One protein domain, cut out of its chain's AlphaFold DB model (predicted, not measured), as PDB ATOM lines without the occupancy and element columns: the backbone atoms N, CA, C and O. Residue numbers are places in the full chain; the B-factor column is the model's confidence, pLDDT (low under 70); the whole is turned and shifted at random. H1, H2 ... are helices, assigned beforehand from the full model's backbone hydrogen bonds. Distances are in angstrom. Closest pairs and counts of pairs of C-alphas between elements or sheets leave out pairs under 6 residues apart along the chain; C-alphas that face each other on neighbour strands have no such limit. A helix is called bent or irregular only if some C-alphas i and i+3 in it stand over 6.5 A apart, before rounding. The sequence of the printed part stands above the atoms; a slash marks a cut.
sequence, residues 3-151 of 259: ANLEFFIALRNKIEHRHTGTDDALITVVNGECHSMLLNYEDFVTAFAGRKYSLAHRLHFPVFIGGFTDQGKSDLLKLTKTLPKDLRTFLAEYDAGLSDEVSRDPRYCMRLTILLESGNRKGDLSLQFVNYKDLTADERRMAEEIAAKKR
ATOM      1  N   ALA A   3     207.601 197.628 188.622       87.75
ATOM      2  CA  ALA A   3     206.997 198.710 189.410       87.75
ATOM      3  C   ALA A   3     205.539 198.442 189.831       87.75
ATOM      4  O   ALA A   3     205.094 198.913 190.873       87.75
ATOM      5  N   ASN A   4     204.795 197.672 189.033       89.38
ATOM      6  CA  ASN A   4     203.412 197.315 189.330       89.38
ATOM      7  C   ASN A   4     203.326 196.289 190.486       89.38
ATOM      8  O   ASN A   4     202.471 196.431 191.349       89.38
ATOM      9  N   LEU A   5     204.266 195.337 190.589       90.12
ATOM     10  CA  LEU A   5     204.366 194.433 191.750       90.12
ATOM     11  C   LEU A   5     204.761 195.188 193.026       90.12
ATOM     12  O   LEU A   5     204.155 194.990 194.075       90.12
ATOM     13  N   GLU A   6     205.761 196.067 192.927       92.38
ATOM     14  CA  GLU A   6     206.230 196.887 194.052       92.38
ATOM     15  C   GLU A   6     205.110 197.795 194.585       92.38
ATOM     16  O   GLU A   6     204.931 197.898 195.801       92.38
ATOM     17  N   PHE A   7     204.281 198.343 193.688       91.50
ATOM     18  CA  PHE A   7     203.105 199.133 194.049       91.50
ATOM     19  C   PHE A   7     202.114 198.327 194.891       91.50
ATOM     20  O   PHE A   7     201.728 198.775 195.968       91.50
ATOM     21  N   PHE A   8     201.733 197.124 194.448       91.56
ATOM     22  CA  PHE A   8     200.762 196.304 195.181       91.56
ATOM     23  C   PHE A   8     201.297 195.777 196.514       91.56
ATOM     24  O   PHE A   8     200.530 195.671 197.469       91.56
ATOM     25  N   ILE A   9     202.602 195.512 196.619       91.06
ATOM     26  CA  ILE A   9     203.238 195.168 197.899       91.06
ATOM     27  C   ILE A   9     203.144 196.353 198.869       91.06
ATOM     28  O   ILE A   9     202.700 196.188 200.006       91.06
ATOM     29  N   ALA A  10     203.511 197.557 198.419       89.75
ATOM     30  CA  ALA A  10     203.435 198.764 199.238       89.75
ATOM     31  C   ALA A  10     201.987 199.103 199.634       89.75
ATOM     32  O   ALA A  10     201.719 199.444 200.788       89.75
ATOM     33  N   LEU A  11     201.045 198.952 198.698       89.12
ATOM     34  CA  LEU A  11     199.624 199.194 198.918       89.12
ATOM     35  C   LEU A  11     199.026 198.200 199.923       89.12
ATOM     36  O   LEU A  11     198.341 198.626 200.851       89.12
ATOM     37  N   ARG A  12     199.325 196.900 199.804       88.44
ATOM     38  CA  ARG A  12     198.893 195.878 200.772       88.44
ATOM     39  C   ARG A  12     199.335 196.244 202.189       88.44
ATOM     40  O   ARG A  12     198.498 196.298 203.086       88.44
ATOM     41  N   ASN A  13     200.619 196.559 202.364       85.31
ATOM     42  CA  ASN A  13     201.174 196.944 203.664       85.31
ATOM     43  C   ASN A  13     200.467 198.183 204.238       85.31
ATOM     44  O   ASN A  13     200.323 198.318 205.450       85.31
ATOM     45  N   LYS A  14     200.008 199.102 203.379       83.50
ATOM     46  CA  LYS A  14     199.272 200.297 203.800       83.50
ATOM     47  C   LYS A  14     197.847 199.976 204.272       83.50
ATOM     48  O   LYS A  14     197.417 200.558 205.266       83.50
ATOM     49  N   ILE A  15     197.142 199.072 203.585       82.06
ATOM     50  CA  ILE A  15     195.739 198.704 203.867       82.06
ATOM     51  C   ILE A  15     195.617 197.829 205.119       82.06
ATOM     52  O   ILE A  15     194.727 198.067 205.937       82.06
ATOM     53  N   GLU A  16     196.521 196.855 205.301       72.62
ATOM     54  CA  GLU A  16     196.504 195.908 206.436       72.62
ATOM     55  C   GLU A  16     196.513 196.604 207.807       72.62
ATOM     56  O   GLU A  16     196.155 196.003 208.818       72.62
ATOM     57  N   HIS A  17     196.882 197.886 207.850       61.34
ATOM     58  CA  HIS A  17     197.023 198.631 209.085       61.34
ATOM     59  C   HIS A  17     195.872 199.577 209.452       61.34
ATOM     60  O   HIS A  17     195.963 200.095 210.567       61.34
ATOM     61  N   ARG A  18     194.831 199.855 208.629       61.88
ATOM     62  CA  ARG A  18     193.845 200.901 209.032       61.88
ATOM     63  C   ARG A  18     192.498 201.096 208.303       61.88
ATOM     64  O   ARG A  18     191.832 202.071 208.651       61.88
ATOM     65  N   HIS A  19     192.037 200.268 207.359       62.25
ATOM     66  CA  HIS A  19     190.960 200.738 206.451       62.25
ATOM     67  C   HIS A  19     189.778 199.787 206.187       62.25
ATOM     68  O   HIS A  19     189.522 199.405 205.050       62.25
ATOM     69  N   THR A  20     188.979 199.474 207.209       59.16
ATOM     70  CA  THR A  20     187.690 198.778 207.031       59.16
ATOM     71  C   THR A  20     186.648 199.696 206.364       59.16
ATOM     72  O   THR A  20     186.314 200.744 206.912       59.16
ATOM     73  N   GLY A  21     186.109 199.307 205.200       63.50
ATOM     74  CA  GLY A  21     184.974 199.989 204.546       63.50
ATOM     75  C   GLY A  21     185.320 201.011 203.452       63.50
ATOM     76  O   GLY A  21     184.450 201.780 203.049       63.50
ATOM     77  N   THR A  22     186.562 201.043 202.960       67.19
ATOM     78  CA  THR A  22     186.995 201.961 201.878       67.19
ATOM     79  C   THR A  22     187.271 201.262 200.548       67.19
ATOM     80  O   THR A  22     187.826 201.871 199.631       67.19
ATOM     81  N   ASP A  23     186.885 199.993 200.447       74.50
ATOM     82  CA  ASP A  23     187.270 199.094 199.361       74.50
ATOM     83  C   ASP A  23     186.770 199.602 198.008       74.50
ATOM     84  O   ASP A  23     187.553 199.699 197.070       74.50
ATOM     85  N   ASP A  24     185.519 200.057 197.924       75.62
ATOM     86  CA  ASP A  24     184.935 200.529 196.662       75.62
ATOM     87  C   ASP A  24     185.656 201.772 196.113       75.62
ATOM     88  O   ASP A  24     185.948 201.865 194.916       75.62
ATOM     89  N   ALA A  25     185.991 202.727 196.985       78.06
ATOM     90  CA  ALA A  25     186.728 203.929 196.600       78.06
ATOM     91  C   ALA A  25     188.167 203.605 196.207       78.06
ATOM     92  O   ALA A  25     188.678 204.152 195.229       78.06
ATOM     93  N   LEU A  26     188.810 202.700 196.942       82.75
ATOM     94  CA  LEU A  26     190.169 202.284 196.656       82.75
ATOM     95  C   LEU A  26     190.250 201.524 195.331       82.75
ATOM     96  O   LEU A  26     191.020 201.928 194.463       82.75
ATOM     97  N   ILE A  27     189.405 200.506 195.141       78.69
ATOM     98  CA  ILE A  27     189.291 199.726 193.901       78.69
ATOM     99  C   ILE A  27     189.029 200.655 192.715       78.69
ATOM    100  O   ILE A  27     189.666 200.508 191.674       78.69
ATOM    101  N   THR A  28     188.151 201.649 192.873       76.19
ATOM    102  CA  THR A  28     187.866 202.628 191.812       76.19
ATOM    103  C   THR A  28     189.104 203.436 191.421       76.19
ATOM    104  O   THR A  28     189.294 203.724 190.241       76.19
ATOM    105  N   VAL A  29     189.955 203.803 192.386       79.62
ATOM    106  CA  VAL A  29     191.147 204.630 192.142       79.62
ATOM    107  C   VAL A  29     192.318 203.829 191.566       79.62
ATOM    108  O   VAL A  29     193.054 204.382 190.753       79.62
ATOM    109  N   VAL A  30     192.492 202.558 191.953       82.38
ATOM    110  CA  VAL A  30     193.639 201.719 191.531       82.38
ATOM    111  C   VAL A  30     193.297 200.705 190.431       82.38
ATOM    112  O   VAL A  30     194.068 199.786 190.152       82.38
ATOM    113  N   ASN A  31     192.124 200.832 189.803       77.88
ATOM    114  CA  ASN A  31     191.637 199.868 188.814       77.88
ATOM    115  C   ASN A  31     192.598 199.677 187.628       77.88
ATOM    116  O   ASN A  31     192.761 198.558 187.141       77.88
ATOM    117  N   GLY A  32     193.250 200.745 187.170       77.62
ATOM    118  CA  GLY A  32     194.187 200.709 186.054       77.62
ATOM    119  C   GLY A  32     195.426 199.891 186.387       77.62
ATOM    120  O   GLY A  32     195.837 199.041 185.597       77.62
ATOM    121  N   GLU A  33     195.979 200.096 187.580       86.50
ATOM    122  CA  GLU A  33     197.088 199.319 188.117       86.50
ATOM    123  C   GLU A  33     196.688 197.843 188.311       86.50
ATOM    124  O   GLU A  33     197.478 196.963 187.958       86.50
ATOM    125  N   CYS A  34     195.464 197.553 188.781       84.31
ATOM    126  CA  CYS A  34     194.951 196.180 188.934       84.31
ATOM    127  C   CYS A  34     194.872 195.457 187.588       84.31
ATOM    128  O   CYS A  34     195.341 194.327 187.447       84.31
ATOM    129  N   HIS A  35     194.306 196.111 186.572       82.50
ATOM    130  CA  HIS A  35     194.210 195.512 185.250       82.50
ATOM    131  C   HIS A  35     195.589 195.305 184.607       82.50
ATOM    132  O   HIS A  35     195.836 194.250 184.021       82.50
ATOM    133  N   SER A  36     196.513 196.266 184.752       85.19
ATOM    134  CA  SER A  36     197.902 196.090 184.307       85.19
ATOM    135  C   SER A  36     198.572 194.902 184.985       85.19
ATOM    136  O   SER A  36     199.324 194.184 184.331       85.19
ATOM    137  N   MET A  37     198.302 194.668 186.272       88.50
ATOM    138  CA  MET A  37     198.858 193.534 187.009       88.50
ATOM    139  C   MET A  37     198.375 192.200 186.458       88.50
ATOM    140  O   MET A  37     199.188 191.300 186.257       88.50
ATOM    141  N   LEU A  38     197.082 192.093 186.150       88.19
ATOM    142  CA  LEU A  38     196.507 190.892 185.545       88.19
ATOM    143  C   LEU A  38     197.114 190.603 184.169       88.19
ATOM    144  O   LEU A  38     197.467 189.460 183.896       88.19
ATOM    145  N   LEU A  39     197.303 191.625 183.327       85.88
ATOM    146  CA  LEU A  39     197.948 191.453 182.020       85.88
ATOM    147  C   LEU A  39     199.442 191.135 182.140       85.88
ATOM    148  O   LEU A  39     199.939 190.248 181.458       85.88
ATOM    149  N   ASN A  40     200.156 191.798 183.054       88.69
ATOM    150  CA  ASN A  40     201.548 191.463 183.361       88.69
ATOM    151  C   ASN A  40     201.680 190.001 183.818       88.69
ATOM    152  O   ASN A  40     202.664 189.340 183.489       88.69
ATOM    153  N   TYR A  41     200.714 189.513 184.601       90.62
ATOM    154  CA  TYR A  41     200.674 188.132 185.059       90.62
ATOM    155  C   TYR A  41     200.335 187.161 183.925       90.62
ATOM    156  O   TYR A  41     200.966 186.112 183.841       90.62
ATOM    157  N   GLU A  42     199.409 187.513 183.031       90.12
ATOM    158  CA  GLU A  42     199.123 186.748 181.811       90.12
ATOM    159  C   GLU A  42     200.382 186.583 180.948       90.12
ATOM    160  O   GLU A  42     200.757 185.463 180.585       90.12
ATOM    161  N   ASP A  43     201.089 187.681 180.679       89.19
ATOM    162  CA  ASP A  43     202.343 187.661 179.925       89.19
ATOM    163  C   ASP A  43     203.388 186.775 180.618       89.19
ATOM    164  O   ASP A  43     204.048 185.950 179.983       89.19
ATOM    165  N   PHE A  44     203.518 186.904 181.941       92.06
ATOM    166  CA  PHE A  44     204.447 186.099 182.727       92.06
ATOM    167  C   PHE A  44     204.095 184.605 182.695       92.06
ATOM    168  O   PHE A  44     204.956 183.782 182.388       92.06
ATOM    169  N   VAL A  45     202.848 184.236 183.004       92.62
ATOM    170  CA  VAL A  45     202.439 182.831 183.141       92.62
ATOM    171  C   VAL A  45     202.462 182.115 181.796       92.62
ATOM    172  O   VAL A  45     202.856 180.951 181.727       92.62
ATOM    173  N   THR A  46     202.113 182.804 180.709       92.38
ATOM    174  CA  THR A  46     202.170 182.225 179.364       92.38
ATOM    175  C   THR A  46     203.602 182.067 178.862       92.38
ATOM    176  O   THR A  46     203.888 181.064 178.206       92.38
ATOM    177  N   ALA A  47     204.510 182.986 179.211       92.81
ATOM    178  CA  ALA A  47     205.935 182.856 178.915       92.81
ATOM    179  C   ALA A  47     206.616 181.763 179.759       92.81
ATOM    180  O   ALA A  47     207.464 181.034 179.248       92.81
ATOM    181  N   PHE A  48     206.241 181.632 181.034       94.69
ATOM    182  CA  PHE A  48     206.856 180.695 181.976       94.69
ATOM    183  C   PHE A  48     206.313 179.264 181.851       94.69
ATOM    184  O   PHE A  48     207.082 178.312 181.767       94.69
ATOM    185  N   ALA A  49     204.988 179.102 181.845       92.75
ATOM    186  CA  ALA A  49     204.321 177.800 181.919       92.75
ATOM    187  C   ALA A  49     203.655 177.377 180.593       92.75
ATOM    188  O   ALA A  49     203.172 176.248 180.457       92.75
ATOM    189  N   GLY A  50     203.635 178.267 179.597       90.75
ATOM    190  CA  GLY A  50     203.029 178.036 178.290       90.75
ATOM    191  C   GLY A  50     201.552 178.437 178.214       90.75
ATOM    192  O   GLY A  50     200.845 178.578 179.212       90.75
ATOM    193  N   ARG A  51     201.050 178.579 176.980       89.69
ATOM    194  CA  ARG A  51     199.716 179.145 176.681       89.69
ATOM    195  C   ARG A  51     198.534 178.383 177.292       89.69
ATOM    196  O   ARG A  51     197.471 178.966 177.467       89.69
ATOM    197  N   LYS A  52     198.699 177.110 177.668       91.50
ATOM    198  CA  LYS A  52     197.644 176.316 178.331       91.50
ATOM    199  C   LYS A  52     197.232 176.870 179.708       91.50
ATOM    200  O   LYS A  52     196.133 176.590 180.184       91.50
ATOM    201  N   TYR A  53     198.094 177.676 180.332       88.69
ATOM    202  CA  TYR A  53     197.818 178.353 181.604       88.69
ATOM    203  C   TYR A  53     197.359 179.802 181.440       88.69
ATOM    204  O   TYR A  53     197.180 180.488 182.440       88.69
ATOM    205  N   SER A  54     197.135 180.246 180.200       88.00
ATOM    206  CA  SER A  54     196.553 181.552 179.911       88.00
ATOM    207  C   SER A  54     195.258 181.766 180.702       88.00
ATOM    208  O   SER A  54     194.422 180.867 180.831       88.00
ATOM    209  N   LEU A  55     195.081 182.969 181.225       84.56
ATOM    210  CA  LEU A  55     193.844 183.453 181.813       84.56
ATOM    211  C   LEU A  55     192.826 183.859 180.745       84.56
ATOM    212  O   LEU A  55     191.648 183.977 181.070       84.56
ATOM    213  N   ALA A  56     193.228 184.011 179.479       79.12
ATOM    214  CA  ALA A  56     192.375 184.532 178.408       79.12
ATOM    215  C   ALA A  56     191.096 183.709 178.164       79.12
ATOM    216  O   ALA A  56     190.109 184.240 177.669       79.12
ATOM    217  N   HIS A  57     191.097 182.421 178.522       73.44
ATOM    218  CA  HIS A  57     189.933 181.533 178.395       73.44
ATOM    219  C   HIS A  57     189.177 181.304 179.715       73.44
ATOM    220  O   HIS A  57     188.204 180.557 179.739       73.44
ATOM    221  N   ARG A  58     189.641 181.898 180.822       77.19
ATOM    222  CA  ARG A  58     189.057 181.738 182.167       77.19
ATOM    223  C   ARG A  58     188.509 183.042 182.728       77.19
ATOM    224  O   ARG A  58     187.552 183.020 183.495       77.19
ATOM    225  N   LEU A  59     189.133 184.161 182.376       75.06
ATOM    226  CA  LEU A  59     188.777 185.482 182.859       75.06
ATOM    227  C   LEU A  59     188.049 186.245 181.752       75.06
ATOM    228  O   LEU A  59     188.615 186.530 180.699       75.06
ATOM    229  N   HIS A  60     186.794 186.599 182.008       67.06
ATOM    230  CA  HIS A  60     186.045 187.506 181.146       67.06
ATOM    231  C   HIS A  60     186.284 188.954 181.565       67.06
ATOM    232  O   HIS A  60     186.506 189.242 182.741       67.06
ATOM    233  N   PHE A  61     186.216 189.873 180.601       65.06
ATOM    234  CA  PHE A  61     186.343 191.301 180.869       65.06
ATOM    235  C   PHE A  61     185.081 191.816 181.591       65.06
ATOM    236  O   PHE A  61     183.996 191.766 181.002       65.06
ATOM    237  N   PRO A  62     185.173 192.292 182.848       61.62
ATOM    238  CA  PRO A  62     184.011 192.798 183.567       61.62
ATOM    239  C   PRO A  62     183.544 194.128 182.964       61.62
ATOM    240  O   PRO A  62     184.335 195.041 182.724       61.62
ATOM    241  N   VAL A  63     182.236 194.256 182.725       58.00
ATOM    242  CA  VAL A  63     181.648 195.500 182.210       58.00
ATOM    243  C   VAL A  63     181.375 196.453 183.372       58.00
ATOM    244  O   VAL A  63     180.507 196.212 184.208       58.00
ATOM    245  N   PHE A  64     182.084 197.581 183.399       64.06
ATOM    246  CA  PHE A  64     181.857 198.645 184.379       64.06
ATOM    247  C   PHE A  64     180.705 199.556 183.943       64.06
ATOM    248  O   PHE A  64     180.922 200.607 183.343       64.06
ATOM    249  N   ILE A  65     179.470 199.165 184.272       61.19
ATOM    250  CA  ILE A  65     178.233 199.864 183.868       61.19
ATOM    251  C   ILE A  65     178.223 201.346 184.278       61.19
ATOM    252  O   ILE A  65     177.754 202.196 183.520       61.19
ATOM    253  N   GLY A  66     178.808 201.685 185.433       64.44
ATOM    254  CA  GLY A  66     178.883 203.067 185.914       64.44
ATOM    255  C   GLY A  66     179.580 204.024 184.938       64.44
ATOM    256  O   GLY A  66     179.203 205.185 184.850       64.44
ATOM    257  N   GLY A  67     180.538 203.544 184.137       64.00
ATOM    258  CA  GLY A  67     181.238 204.371 183.149       64.00
ATOM    259  C   GLY A  67     180.408 204.730 181.910       64.00
ATOM    260  O   GLY A  67     180.785 205.641 181.172       64.00
ATOM    261  N   PHE A  68     179.280 204.050 181.676       63.91
ATOM    262  CA  PHE A  68     178.468 204.220 180.466       63.91
ATOM    263  C   PHE A  68     177.425 205.337 180.581       63.91
ATOM    264  O   PHE A  68     176.979 205.854 179.559       63.91
ATOM    265  N   THR A  69     177.054 205.745 181.798       65.94
ATOM    266  CA  THR A  69     176.050 206.795 182.034       65.94
ATOM    267  C   THR A  69     176.678 208.010 182.702       65.94
ATOM    268  O   THR A  69     177.622 207.889 183.480       65.94
ATOM    269  N   ASP A  70     176.160 209.207 182.429       67.31
ATOM    270  CA  ASP A  70     176.695 210.425 183.049       67.31
ATOM    271  C   ASP A  70     176.460 210.450 184.566       67.31
ATOM    272  O   ASP A  70     177.314 210.925 185.319       67.31
ATOM    273  N   GLN A  71     175.355 209.851 185.025       72.06
ATOM    274  CA  GLN A  71     175.083 209.648 186.447       72.06
ATOM    275  C   GLN A  71     176.112 208.706 187.084       72.06
ATOM    276  O   GLN A  71     176.749 209.077 188.067       72.06
ATOM    277  N   GLY A  72     176.348 207.532 186.491       73.38
ATOM    278  CA  GLY A  72     177.323 206.573 187.010       73.38
ATOM    279  C   GLY A  72     178.748 207.137 187.027       73.38
ATOM    280  O   GLY A  72     179.463 206.959 188.012       73.38
ATOM    281  N   LYS A  73     179.144 207.906 186.002       69.19
ATOM    282  CA  LYS A  73     180.432 208.621 185.983       69.19
ATOM    283  C   LYS A  73     180.534 209.616 187.136       69.19
ATOM    284  O   LYS A  73     181.561 209.673 187.808       69.19
ATOM    285  N   SER A  74     179.483 210.403 187.366       72.31
ATOM    286  CA  SER A  74     179.426 211.370 188.467       72.31
ATOM    287  C   SER A  74     179.564 210.679 189.824       72.31
ATOM    288  O   SER A  74     180.309 211.146 190.686       72.31
ATOM    289  N   ASP A  75     178.907 209.536 190.003       77.06
ATOM    290  CA  ASP A  75     178.938 208.789 191.259       77.06
ATOM    291  C   ASP A  75     180.289 208.109 191.500       77.06
ATOM    292  O   ASP A  75     180.825 208.215 192.604       77.06
ATOM    293  N   LEU A  76     180.921 207.548 190.463       74.56
ATOM    294  CA  LEU A  76     182.304 207.063 190.539       74.56
ATOM    295  C   LEU A  76     183.276 208.194 190.908       74.56
ATOM    296  O   LEU A  76     184.121 208.027 191.786       74.56
ATOM    297  N   LEU A  77     183.126 209.383 190.312       75.38
ATOM    298  CA  LEU A  77     183.942 210.550 190.666       75.38
ATOM    299  C   LEU A  77     183.732 210.987 192.120       75.38
ATOM    300  O   LEU A  77     184.700 211.348 192.790       75.38
ATOM    301  N   LYS A  78     182.502 210.957 192.643       80.25
ATOM    302  CA  LYS A  78     182.248 211.234 194.068       80.25
ATOM    303  C   LYS A  78     182.891 210.178 194.960       80.25
ATOM    304  O   LYS A  78     183.507 210.542 195.957       80.25
ATOM    305  N   LEU A  79     182.804 208.908 194.577       79.75
ATOM    306  CA  LEU A  79     183.380 207.795 195.320       79.75
ATOM    307  C   LEU A  79     184.905 207.928 195.440       79.75
ATOM    308  O   LEU A  79     185.450 207.771 196.525       79.75
ATOM    309  N   THR A  80     185.612 208.367 194.392       75.56
ATOM    310  CA  THR A  80     187.061 208.643 194.516       75.56
ATOM    311  C   THR A  80     187.396 209.697 195.583       75.56
ATOM    312  O   THR A  80     188.470 209.662 196.188       75.56
ATOM    313  N   LYS A  81     186.476 210.630 195.871       80.25
ATOM    314  CA  LYS A  81     186.667 211.669 196.895       80.25
ATOM    315  C   LYS A  81     186.453 211.151 198.317       80.25
ATOM    316  O   LYS A  81     186.881 211.824 199.254       80.25
ATOM    317  N   THR A  82     185.837 209.983 198.503       84.38
ATOM    318  CA  THR A  82     185.671 209.380 199.834       84.38
ATOM    319  C   THR A  82     186.919 208.628 200.296       84.38
ATOM    320  O   THR A  82     187.016 208.297 201.475       84.38
ATOM    321  N   LEU A  83     187.910 208.430 199.412       83.94
ATOM    322  CA  LEU A  83     189.162 207.759 199.756       83.94
ATOM    323  C   LEU A  83     189.860 208.462 200.941       83.94
ATOM    324  O   LEU A  83     190.038 209.676 200.890       83.94
ATOM    325  N   PRO A  84     190.292 207.760 201.998       87.88
ATOM    326  CA  PRO A  84     190.994 208.357 203.134       87.88
ATOM    327  C   PRO A  84     192.179 209.249 202.743       87.88
ATOM    328  O   PRO A  84     192.881 209.013 201.758       87.88
ATOM    329  N   LYS A  85     192.419 210.314 203.526       83.00
ATOM    330  CA  LYS A  85     193.477 211.303 203.239       83.00
ATOM    331  C   LYS A  85     194.864 210.661 203.174       83.00
ATOM    332  O   LYS A  85     195.655 211.037 202.314       83.00
ATOM    333  N   ASP A  86     195.154 209.721 204.057       82.81
ATOM    334  CA  ASP A  86     196.437 209.028 204.114       82.81
ATOM    335  C   ASP A  86     196.656 208.107 202.904       82.81
ATOM    336  O   ASP A  86     197.763 208.081 202.371       82.81
ATOM    337  N   LEU A  87     195.608 207.435 202.411       83.19
ATOM    338  CA  LEU A  87     195.664 206.663 201.164       83.19
ATOM    339  C   LEU A  87     195.830 207.568 199.939       83.19
ATOM    340  O   LEU A  87     196.680 207.301 199.095       83.19
ATOM    341  N   ARG A  88     195.100 208.690 199.864       82.25
ATOM    342  CA  ARG A  88     195.309 209.694 198.801       82.25
ATOM    343  C   ARG A  88     196.737 210.230 198.781       82.25
ATOM    344  O   ARG A  88     197.306 210.404 197.709       82.25
ATOM    345  N   THR A  89     197.294 210.493 199.961       81.38
ATOM    346  CA  THR A  89     198.662 211.003 200.113       81.38
ATOM    347  C   THR A  89     199.670 209.957 199.651       81.38
ATOM    348  O   THR A  89     200.492 210.261 198.796       81.38
ATOM    349  N   PHE A  90     199.525 208.708 200.105       85.62
ATOM    350  CA  PHE A  90     200.356 207.589 199.657       85.62
ATOM    351  C   PHE A  90     200.356 207.436 198.131       85.62
ATOM    352  O   PHE A  90     201.418 207.339 197.528       85.62
ATOM    353  N   LEU A  91     199.179 207.454 197.493       82.94
ATOM    354  CA  LEU A  91     199.080 207.319 196.037       82.94
ATOM    355  C   LEU A  91     199.771 208.473 195.300       82.94
ATOM    356  O   LEU A  91     200.447 208.240 194.300       82.94
ATOM    357  N   ALA A  92     199.622 209.705 195.793       79.44
ATOM    358  CA  ALA A  92     200.261 210.877 195.202       79.44
ATOM    359  C   ALA A  92     201.790 210.853 195.367       79.44
ATOM    360  O   ALA A  92     202.510 211.192 194.429       79.44
ATOM    361  N   GLU A  93     202.281 210.443 196.536       79.06
ATOM    362  CA  GLU A  93     203.713 210.308 196.822       79.06
ATOM    363  C   GLU A  93     204.345 209.181 196.004       79.06
ATOM    364  O   GLU A  93     205.397 209.387 195.399       79.06
ATOM    365  N   TYR A  94     203.684 208.021 195.926       82.19
ATOM    366  CA  TYR A  94     204.168 206.886 195.142       82.19
ATOM    367  C   TYR A  94     204.293 207.264 193.664       82.19
ATOM    368  O   TYR A  94     205.337 207.047 193.058       82.19
ATOM    369  N   ASP A  95     203.267 207.907 193.102       74.44
ATOM    370  CA  ASP A  95     203.299 208.415 191.728       74.44
ATOM    371  C   ASP A  95     204.398 209.447 191.487       74.44
ATOM    372  O   ASP A  95     205.032 209.431 190.433       74.44
ATOM    373  N   ALA A  96     204.599 210.371 192.430       76.81
ATOM    374  CA  ALA A  96     205.631 211.396 192.320       76.81
ATOM    375  C   ALA A  96     207.046 210.796 192.332       76.81
ATOM    376  O   ALA A  96     207.965 211.403 191.787       76.81
ATOM    377  N   GLY A  97     207.207 209.611 192.928       77.88
ATOM    378  CA  GLY A  97     208.452 208.847 192.923       77.88
ATOM    379  C   GLY A  97     208.724 208.062 191.634       77.88
ATOM    380  O   GLY A  97     209.829 207.545 191.475       77.88
ATOM    381  N   LEU A  98     207.762 207.951 190.711       80.44
ATOM    382  CA  LEU A  98     207.951 207.228 189.448       80.44
ATOM    383  C   LEU A  98     208.639 208.096 188.396       80.44
ATOM    384  O   LEU A  98     208.382 209.295 188.287       80.44
ATOM    385  N   SER A  99     209.444 207.462 187.541       80.75
ATOM    386  CA  SER A  99     209.959 208.126 186.345       80.75
ATOM    387  C   SER A  99     208.840 208.392 185.328       80.75
ATOM    388  O   SER A  99     207.808 207.707 185.306       80.75
ATOM    389  N   ASP A 100     209.059 209.373 184.450       75.62
ATOM    390  CA  ASP A 100     208.105 209.713 183.390       75.62
ATOM    391  C   ASP A 100     207.884 208.535 182.424       75.62
ATOM    392  O   ASP A 100     206.766 208.356 181.935       75.62
ATOM    393  N   GLU A 101     208.905 207.706 182.178       80.25
ATOM    394  CA  GLU A 101     208.765 206.504 181.352       80.25
ATOM    395  C   GLU A 101     207.833 205.481 182.007       80.25
ATOM    396  O   GLU A 101     206.941 204.953 181.346       80.25
ATOM    397  N   VAL A 102     207.997 205.225 183.309       78.00
ATOM    398  CA  VAL A 102     207.186 204.234 184.036       78.00
ATOM    399  C   VAL A 102     205.750 204.720 184.208       78.00
ATOM    400  O   VAL A 102     204.814 203.965 183.955       78.00
ATOM    401  N   SER A 103     205.555 205.991 184.573       76.38
ATOM    402  CA  SER A 103     204.223 206.579 184.783       76.38
ATOM    403  C   SER A 103     203.354 206.567 183.517       76.38
ATOM    404  O   SER A 103     202.121 206.510 183.592       76.38
ATOM    405  N   ARG A 104     203.987 206.616 182.337       77.19
ATOM    406  CA  ARG A 104     203.309 206.591 181.032       77.19
ATOM    407  C   ARG A 104     203.208 205.195 180.418       77.19
ATOM    408  O   ARG A 104     202.522 205.049 179.408       77.19
ATOM    409  N   ASP A 105     203.852 204.184 180.996       79.19
ATOM    410  CA  ASP A 105     203.813 202.826 180.461       79.19
ATOM    411  C   ASP A 105     202.445 202.171 180.755       79.19
ATOM    412  O   ASP A 105     202.056 202.040 181.921       79.19
ATOM    413  N   PRO A 106     201.701 201.701 179.735       75.38
ATOM    414  CA  PRO A 106     200.413 201.033 179.943       75.38
ATOM    415  C   PRO A 106     200.528 199.725 180.747       75.38
ATOM    416  O   PRO A 106     199.543 199.259 181.320       75.38
ATOM    417  N   ARG A 107     201.727 199.136 180.841       83.25
ATOM    418  CA  ARG A 107     202.016 197.967 181.690       83.25
ATOM    419  C   ARG A 107     202.151 198.329 183.169       83.25
ATOM    420  O   ARG A 107     202.216 197.424 184.000       83.25
ATOM    421  N   TYR A 108     202.247 199.615 183.506       83.69
ATOM    422  CA  TYR A 108     202.211 200.102 184.885       83.69
ATOM    423  C   TYR A 108     200.786 200.485 185.311       83.69
ATOM    424  O   TYR A 108     200.321 200.013 186.346       83.69
ATOM    425  N   CYS A 109     200.092 201.287 184.495       78.44
ATOM    426  CA  CYS A 109     198.701 201.689 184.719       78.44
ATOM    427  C   CYS A 109     197.927 201.676 183.395       78.44
ATOM    428  O   CYS A 109     198.090 202.560 182.547       78.44
ATOM    429  N   MET A 110     197.033 200.705 183.235       74.50
ATOM    430  CA  MET A 110     196.249 200.543 182.022       74.50
ATOM    431  C   MET A 110     195.039 201.465 182.065       74.50
ATOM    432  O   MET A 110     194.259 201.463 183.015       74.50
ATOM    433  N   ARG A 111     194.853 202.239 180.996       72.50
ATOM    434  CA  ARG A 111     193.688 203.107 180.824       72.50
ATOM    435  C   ARG A 111     192.958 202.698 179.561       72.50
ATOM    436  O   ARG A 111     193.557 202.660 178.491       72.50
ATOM    437  N   LEU A 112     191.673 202.394 179.699       68.75
ATOM    438  CA  LEU A 112     190.829 201.964 178.595       68.75
ATOM    439  C   LEU A 112     189.830 203.059 178.242       68.75
ATOM    440  O   LEU A 112     189.199 203.640 179.121       68.75
ATOM    441  N   THR A 113     189.678 203.309 176.946       67.00
ATOM    442  CA  THR A 113     188.571 204.096 176.400       67.00
ATOM    443  C   THR A 113     187.738 203.160 175.543       67.00
ATOM    444  O   THR A 113     188.255 202.596 174.584       67.00
ATOM    445  N   ILE A 114     186.468 202.976 175.901       66.69
ATOM    446  CA  ILE A 114     185.529 202.158 175.130       66.69
ATOM    447  C   ILE A 114     184.701 203.097 174.259       66.69
ATOM    448  O   ILE A 114     184.077 204.031 174.765       66.69
ATOM    449  N   LEU A 115     184.704 202.843 172.954       59.53
ATOM    450  CA  LEU A 115     183.839 203.513 171.992       59.53
ATOM    451  C   LEU A 115     182.780 202.511 171.540       59.53
ATOM    452  O   LEU A 115     183.111 201.399 171.142       59.53
ATOM    453  N   LEU A 116     181.511 202.900 171.638       56.12
ATOM    454  CA  LEU A 116     180.422 202.117 171.069       56.12
ATOM    455  C   LEU A 116     180.324 202.453 169.583       56.12
ATOM    456  O   LEU A 116     180.119 203.615 169.223       56.12
ATOM    457  N   GLU A 117     180.482 201.445 168.736       51.59
ATOM    458  CA  GLU A 117     180.305 201.593 167.297       51.59
ATOM    459  C   GLU A 117     178.817 201.711 166.947       51.59
ATOM    460  O   GLU A 117     177.952 201.060 167.539       51.59
ATOM    461  N   SER A 118     178.498 202.567 165.976       41.34
ATOM    462  CA  SER A 118     177.146 202.671 165.438       41.34
ATOM    463  C   SER A 118     176.935 201.618 164.348       41.34
ATOM    464  O   SER A 118     177.424 201.782 163.231       41.34
ATOM    465  N   GLY A 119     176.158 200.581 164.667       43.59
ATOM    466  CA  GLY A 119     175.754 199.524 163.738       43.59
ATOM    467  C   GLY A 119     176.526 198.222 163.950       43.59
ATOM    468  O   GLY A 119     177.746 198.208 163.914       43.59
ATOM    469  N   ASN A 120     175.799 197.117 164.135       46.09
ATOM    470  CA  ASN A 120     176.385 195.784 164.291       46.09
ATOM    471  C   ASN A 120     176.414 195.072 162.935       46.09
ATOM    472  O   ASN A 120     175.369 194.975 162.282       46.09
ATOM    473  N   ARG A 121     177.559 194.509 162.527       49.09
ATOM    474  CA  ARG A 121     177.591 193.543 161.420       49.09
ATOM    475  C   ARG A 121     177.486 192.131 161.984       49.09
ATOM    476  O   ARG A 121     177.917 191.824 163.094       49.09
ATOM    477  N   LYS A 122     176.836 191.248 161.229       42.44
ATOM    478  CA  LYS A 122     176.621 189.863 161.653       42.44
ATOM    479  C   LYS A 122     177.977 189.143 161.682       42.44
ATOM    480  O   LYS A 122     178.578 188.968 160.629       42.44
ATOM    481  N   GLY A 123     178.425 188.725 162.866       49.88
ATOM    482  CA  GLY A 123     179.698 188.017 163.059       49.88
ATOM    483  C   GLY A 123     180.807 188.822 163.743       49.88
ATOM    484  O   GLY A 123     181.862 188.251 164.006       49.88
ATOM    485  N   ASP A 124     180.577 190.096 164.073       47.03
ATOM    486  CA  ASP A 124     181.547 190.889 164.834       47.03
ATOM    487  C   ASP A 124     181.668 190.386 166.280       47.03
ATOM    488  O   ASP A 124     180.684 189.987 166.914       47.03
ATOM    489  N   LEU A 125     182.887 190.431 166.824       48.06
ATOM    490  CA  LEU A 125     183.110 190.201 168.251       48.06
ATOM    491  C   LEU A 125     182.428 191.309 169.061       48.06
ATOM    492  O   LEU A 125     182.527 192.485 168.718       48.06
ATOM    493  N   SER A 126     181.794 190.943 170.178       51.22
ATOM    494  CA  SER A 126     181.092 191.881 171.070       51.22
ATOM    495  C   SER A 126     182.008 192.911 171.739       51.22
ATOM    496  O   SER A 126     181.534 193.906 172.279       51.22
ATOM    497  N   LEU A 127     183.316 192.651 171.745       56.50
ATOM    498  CA  LEU A 127     184.354 193.546 172.229       56.50
ATOM    499  C   LEU A 127     185.581 193.364 171.333       56.50
ATOM    500  O   LEU A 127     186.125 192.263 171.245       56.50
ATOM    501  N   GLN A 128     186.011 194.436 170.675       56.06
ATOM    502  CA  GLN A 128     187.217 194.451 169.855       56.06
ATOM    503  C   GLN A 128     188.262 195.333 170.530       56.06
ATOM    504  O   GLN A 128     187.992 196.480 170.888       56.06
ATOM    505  N   PHE A 129     189.458 194.784 170.728       60.09
ATOM    506  CA  PHE A 129     190.591 195.550 171.224       60.09
ATOM    507  C   PHE A 129     191.433 196.011 170.047       60.09
ATOM    508  O   PHE A 129     191.945 195.192 169.287       60.09
ATOM    509  N   VAL A 130     191.615 197.323 169.938       59.69
ATOM    510  CA  VAL A 130     192.560 197.915 168.997       59.69
ATOM    511  C   VAL A 130     193.823 198.284 169.763       59.69
ATOM    512  O   VAL A 130     193.781 199.086 170.701       59.69
ATOM    513  N   ASN A 131     194.952 197.672 169.405       58.50
ATOM    514  CA  ASN A 131     196.227 198.019 170.016       58.50
ATOM    515  C   ASN A 131     196.710 199.359 169.457       58.50
ATOM    516  O   ASN A 131     196.743 199.560 168.247       58.50
ATOM    517  N   TYR A 132     197.167 200.255 170.331       60.75
ATOM    518  CA  TYR A 132     197.717 201.547 169.919       60.75
ATOM    519  C   TYR A 132     198.881 201.419 168.914       60.75
ATOM    520  O   TYR A 132     199.086 202.296 168.077       60.75
ATOM    521  N   LYS A 133     199.652 200.325 168.975       60.06
ATOM    522  CA  LYS A 133     200.754 200.061 168.035       60.06
ATOM    523  C   LYS A 133     200.280 199.741 166.620       60.06
ATOM    524  O   LYS A 133     201.014 200.030 165.679       60.06
ATOM    525  N   ASP A 134     199.076 199.197 166.501       58.25
ATOM    526  CA  ASP A 134     198.502 198.740 165.235       58.25
ATOM    527  C   ASP A 134     197.753 199.876 164.515       58.25
ATOM    528  O   ASP A 134     197.385 199.739 163.353       58.25
ATOM    529  N   LEU A 135     197.566 201.017 165.190       67.31
ATOM    530  CA  LEU A 135     196.952 202.219 164.636       67.31
ATOM    531  C   LEU A 135     197.902 202.980 163.700       67.31
ATOM    532  O   LEU A 135     199.092 203.178 163.991       67.31
ATOM    533  N   THR A 136     197.343 203.521 162.621       77.00
ATOM    534  CA  THR A 136     198.023 204.505 161.768       77.00
ATOM    535  C   THR A 136     198.285 205.815 162.524       77.00
ATOM    536  O   THR A 136     197.741 206.071 163.599       77.00
ATOM    537  N   ALA A 137     199.144 206.686 161.984       72.19
ATOM    538  CA  ALA A 137     199.441 207.977 162.614       72.19
ATOM    539  C   ALA A 137     198.187 208.855 162.802       72.19
ATOM    540  O   ALA A 137     198.038 209.484 163.852       72.19
ATOM    541  N   ASP A 138     197.276 208.847 161.829       72.62
ATOM    542  CA  ASP A 138     196.043 209.634 161.878       72.62
ATOM    543  C   ASP A 138     195.034 209.054 162.875       72.62
ATOM    544  O   ASP A 138     194.453 209.797 163.667       72.62
ATOM    545  N   GLU A 139     194.874 207.729 162.916       70.00
ATOM    546  CA  GLU A 139     194.013 207.068 163.903       70.00
ATOM    547  C   GLU A 139     194.545 207.235 165.328       70.00
ATOM    548  O   GLU A 139     193.761 207.494 166.242       70.00
ATOM    549  N   ARG A 140     195.871 207.174 165.529       71.31
ATOM    550  CA  ARG A 140     196.498 207.482 166.827       71.31
ATOM    551  C   ARG A 140     196.170 208.894 167.277       71.31
ATOM    552  O   ARG A 140     195.727 209.084 168.407       71.31
ATOM    553  N   ARG A 141     196.331 209.877 166.389       72.06
ATOM    554  CA  ARG A 141     196.008 211.271 166.691       72.06
ATOM    555  C   ARG A 141     194.528 211.441 167.028       72.06
ATOM    556  O   ARG A 141     194.203 212.122 167.993       72.06
ATOM    557  N   MET A 142     193.628 210.807 166.278       71.25
ATOM    558  CA  MET A 142     192.192 210.842 166.568       71.25
ATOM    559  C   MET A 142     191.861 210.195 167.919       71.25
ATOM    560  O   MET A 142     191.111 210.777 168.702       71.25
ATOM    561  N   ALA A 143     192.450 209.039 168.232       68.69
ATOM    562  CA  ALA A 143     192.269 208.362 169.512       68.69
ATOM    563  C   ALA A 143     192.775 209.213 170.689       68.69
ATOM    564  O   ALA A 143     192.076 209.362 171.692       68.69
ATOM    565  N   GLU A 144     193.949 209.833 170.550       70.00
ATOM    566  CA  GLU A 144     194.506 210.765 171.536       70.00
ATOM    567  C   GLU A 144     193.640 212.010 171.707       70.00
ATOM    568  O   GLU A 144     193.381 212.435 172.831       70.00
ATOM    569  N   GLU A 145     193.147 212.584 170.609       67.12
ATOM    570  CA  GLU A 145     192.251 213.732 170.654       67.12
ATOM    571  C   GLU A 145     190.923 213.388 171.336       67.12
ATOM    572  O   GLU A 145     190.429 214.189 172.130       67.12
ATOM    573  N   ILE A 146     190.351 212.208 171.078       67.12
ATOM    574  CA  ILE A 146     189.140 211.730 171.757       67.12
ATOM    575  C   ILE A 146     189.420 211.535 173.250       67.12
ATOM    576  O   ILE A 146     188.672 212.061 174.079       67.12
ATOM    577  N   ALA A 147     190.509 210.848 173.602       61.88
ATOM    578  CA  ALA A 147     190.911 210.616 174.987       61.88
ATOM    579  C   ALA A 147     191.136 211.937 175.747       61.88
ATOM    580  O   ALA A 147     190.647 212.100 176.870       61.88
ATOM    581  N   ALA A 148     191.800 212.909 175.115       59.22
ATOM    582  CA  ALA A 148     192.082 214.222 175.686       59.22
ATOM    583  C   ALA A 148     190.826 215.104 175.804       59.22
ATOM    584  O   ALA A 148     190.620 215.745 176.834       59.22
ATOM    585  N   LYS A 149     189.967 215.141 174.774       58.25
ATOM    586  CA  LYS A 149     188.782 216.019 174.730       58.25
ATOM    587  C   LYS A 149     187.624 215.508 175.584       58.25
ATOM    588  O   LYS A 149     186.839 216.317 176.074       58.25
ATOM    589  N   LYS A 150     187.468 214.190 175.738       53.19
ATOM    590  CA  LYS A 150     186.268 213.605 176.357       53.19
ATOM    591  C   LYS A 150     186.413 213.235 177.831       53.19
ATOM    592  O   LYS A 150     185.417 212.824 178.419       53.19
ATOM    593  N   ARG A 151     187.598 213.386 178.441       45.62
ATOM    594  CA  ARG A 151     187.846 213.016 179.854       45.62
ATOM    595  C   ARG A 151     187.362 211.591 180.205       45.62
ATOM    596  O   ARG A 151     187.006 211.327 181.347       45.62
TER     597      ARG A 151
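AT A GLANCE: This is residues 3 to 151 of the 259 residues of an uncharacterized protein of Rhodococcus sp. WAY2 (UniProt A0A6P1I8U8). A long, sharply kinked helix, H2, runs through the middle of a loose cluster of helices: H1 folds against it as a hairpin, H5 runs side by side with H1, and the last part of H4 meets the first part of H2 at a corner, about perpendicular to it. The later part of H2 leads away from the other helices and a long link folds back to short H3, while H7 sits by itself after a second long link, of which residues 117 to 126 stick out as a loop. The printed part has 149 residues with seven named helices, H1 to H7 in order along the chain, and no named strand; the class is all helix. It is only just compact, close to loose, with a radius of gyration of the C-alphas of 17.6 A and spans of 52 by 43 by 30 A.

HOW THE PARTS SIT: Begin with H2, residues 23 to 49, which has a kink of 68 degrees near residue 30 and is irregular: C-alphas 29 and 32 are 7.9 A apart. H4, residues 70 to 82, touches residues 24 to 29 of H2 alone, about perpendicular at 85 degrees; the closest C-alphas are those of Ala 25 and Thr 80, 5.2 A apart. H1, residues 3 to 15, forms a helical hairpin with H2, opposite ways at a steep tilt of 42 degrees; they touch, with the C-alphas of Asn 4 and Met 37 closest at 6.4 A. H5, residues 85 to 96, is close to H1 but not clearly touching, at a shallow tilt of 17 degrees, opposite ways; the C-alphas of Lys 14 and Leu 87 are closest at 7.8 A. H2 and H5 are near each other. H3, residues 65 to 68, and H4 touch only at the corner, at C-alphas Gly 66 and Gly 72, 4.0 A apart. H6, residues 100 to 104, is close to H1 but not clearly touching, with the C-alphas of Ala 3 and Val 102 closest at 7.7 A. H7, residues 137 to 150, is apart from the other six helices. Every O i to N i+4 pair is within hydrogen-bond range in H1, H5, H6 and H7, against 21 of 23 in H2 and 8 of 9 in H4; H3 is too short for such a pair.

IN THESE COORDINATES: Find C-alpha 23 at (187.270, 199.094, 199.361); from there H2 runs 32.4 A to C-alpha 49. H1 begins at C-alpha 3, (206.997, 198.710, 189.410), and is 18.3 A long. H4 measures 19.1 A, H5 16.3 A and H7 19.9 A, ending at C-alpha 150, (186.268, 213.605, 176.357). H3 and H6 are short.

THE WHOLE: Look to the C-alphas of His 17 and Lys 122 for the two farthest apart, 52.4 A. The links H2 to H3 and H6 to H7 are long, with 15 and 32 residues. The printed part has no cut. Its mean pLDDT is 74.2, and 50 residues are under 70, among them 60 to 70 and 112 to 135.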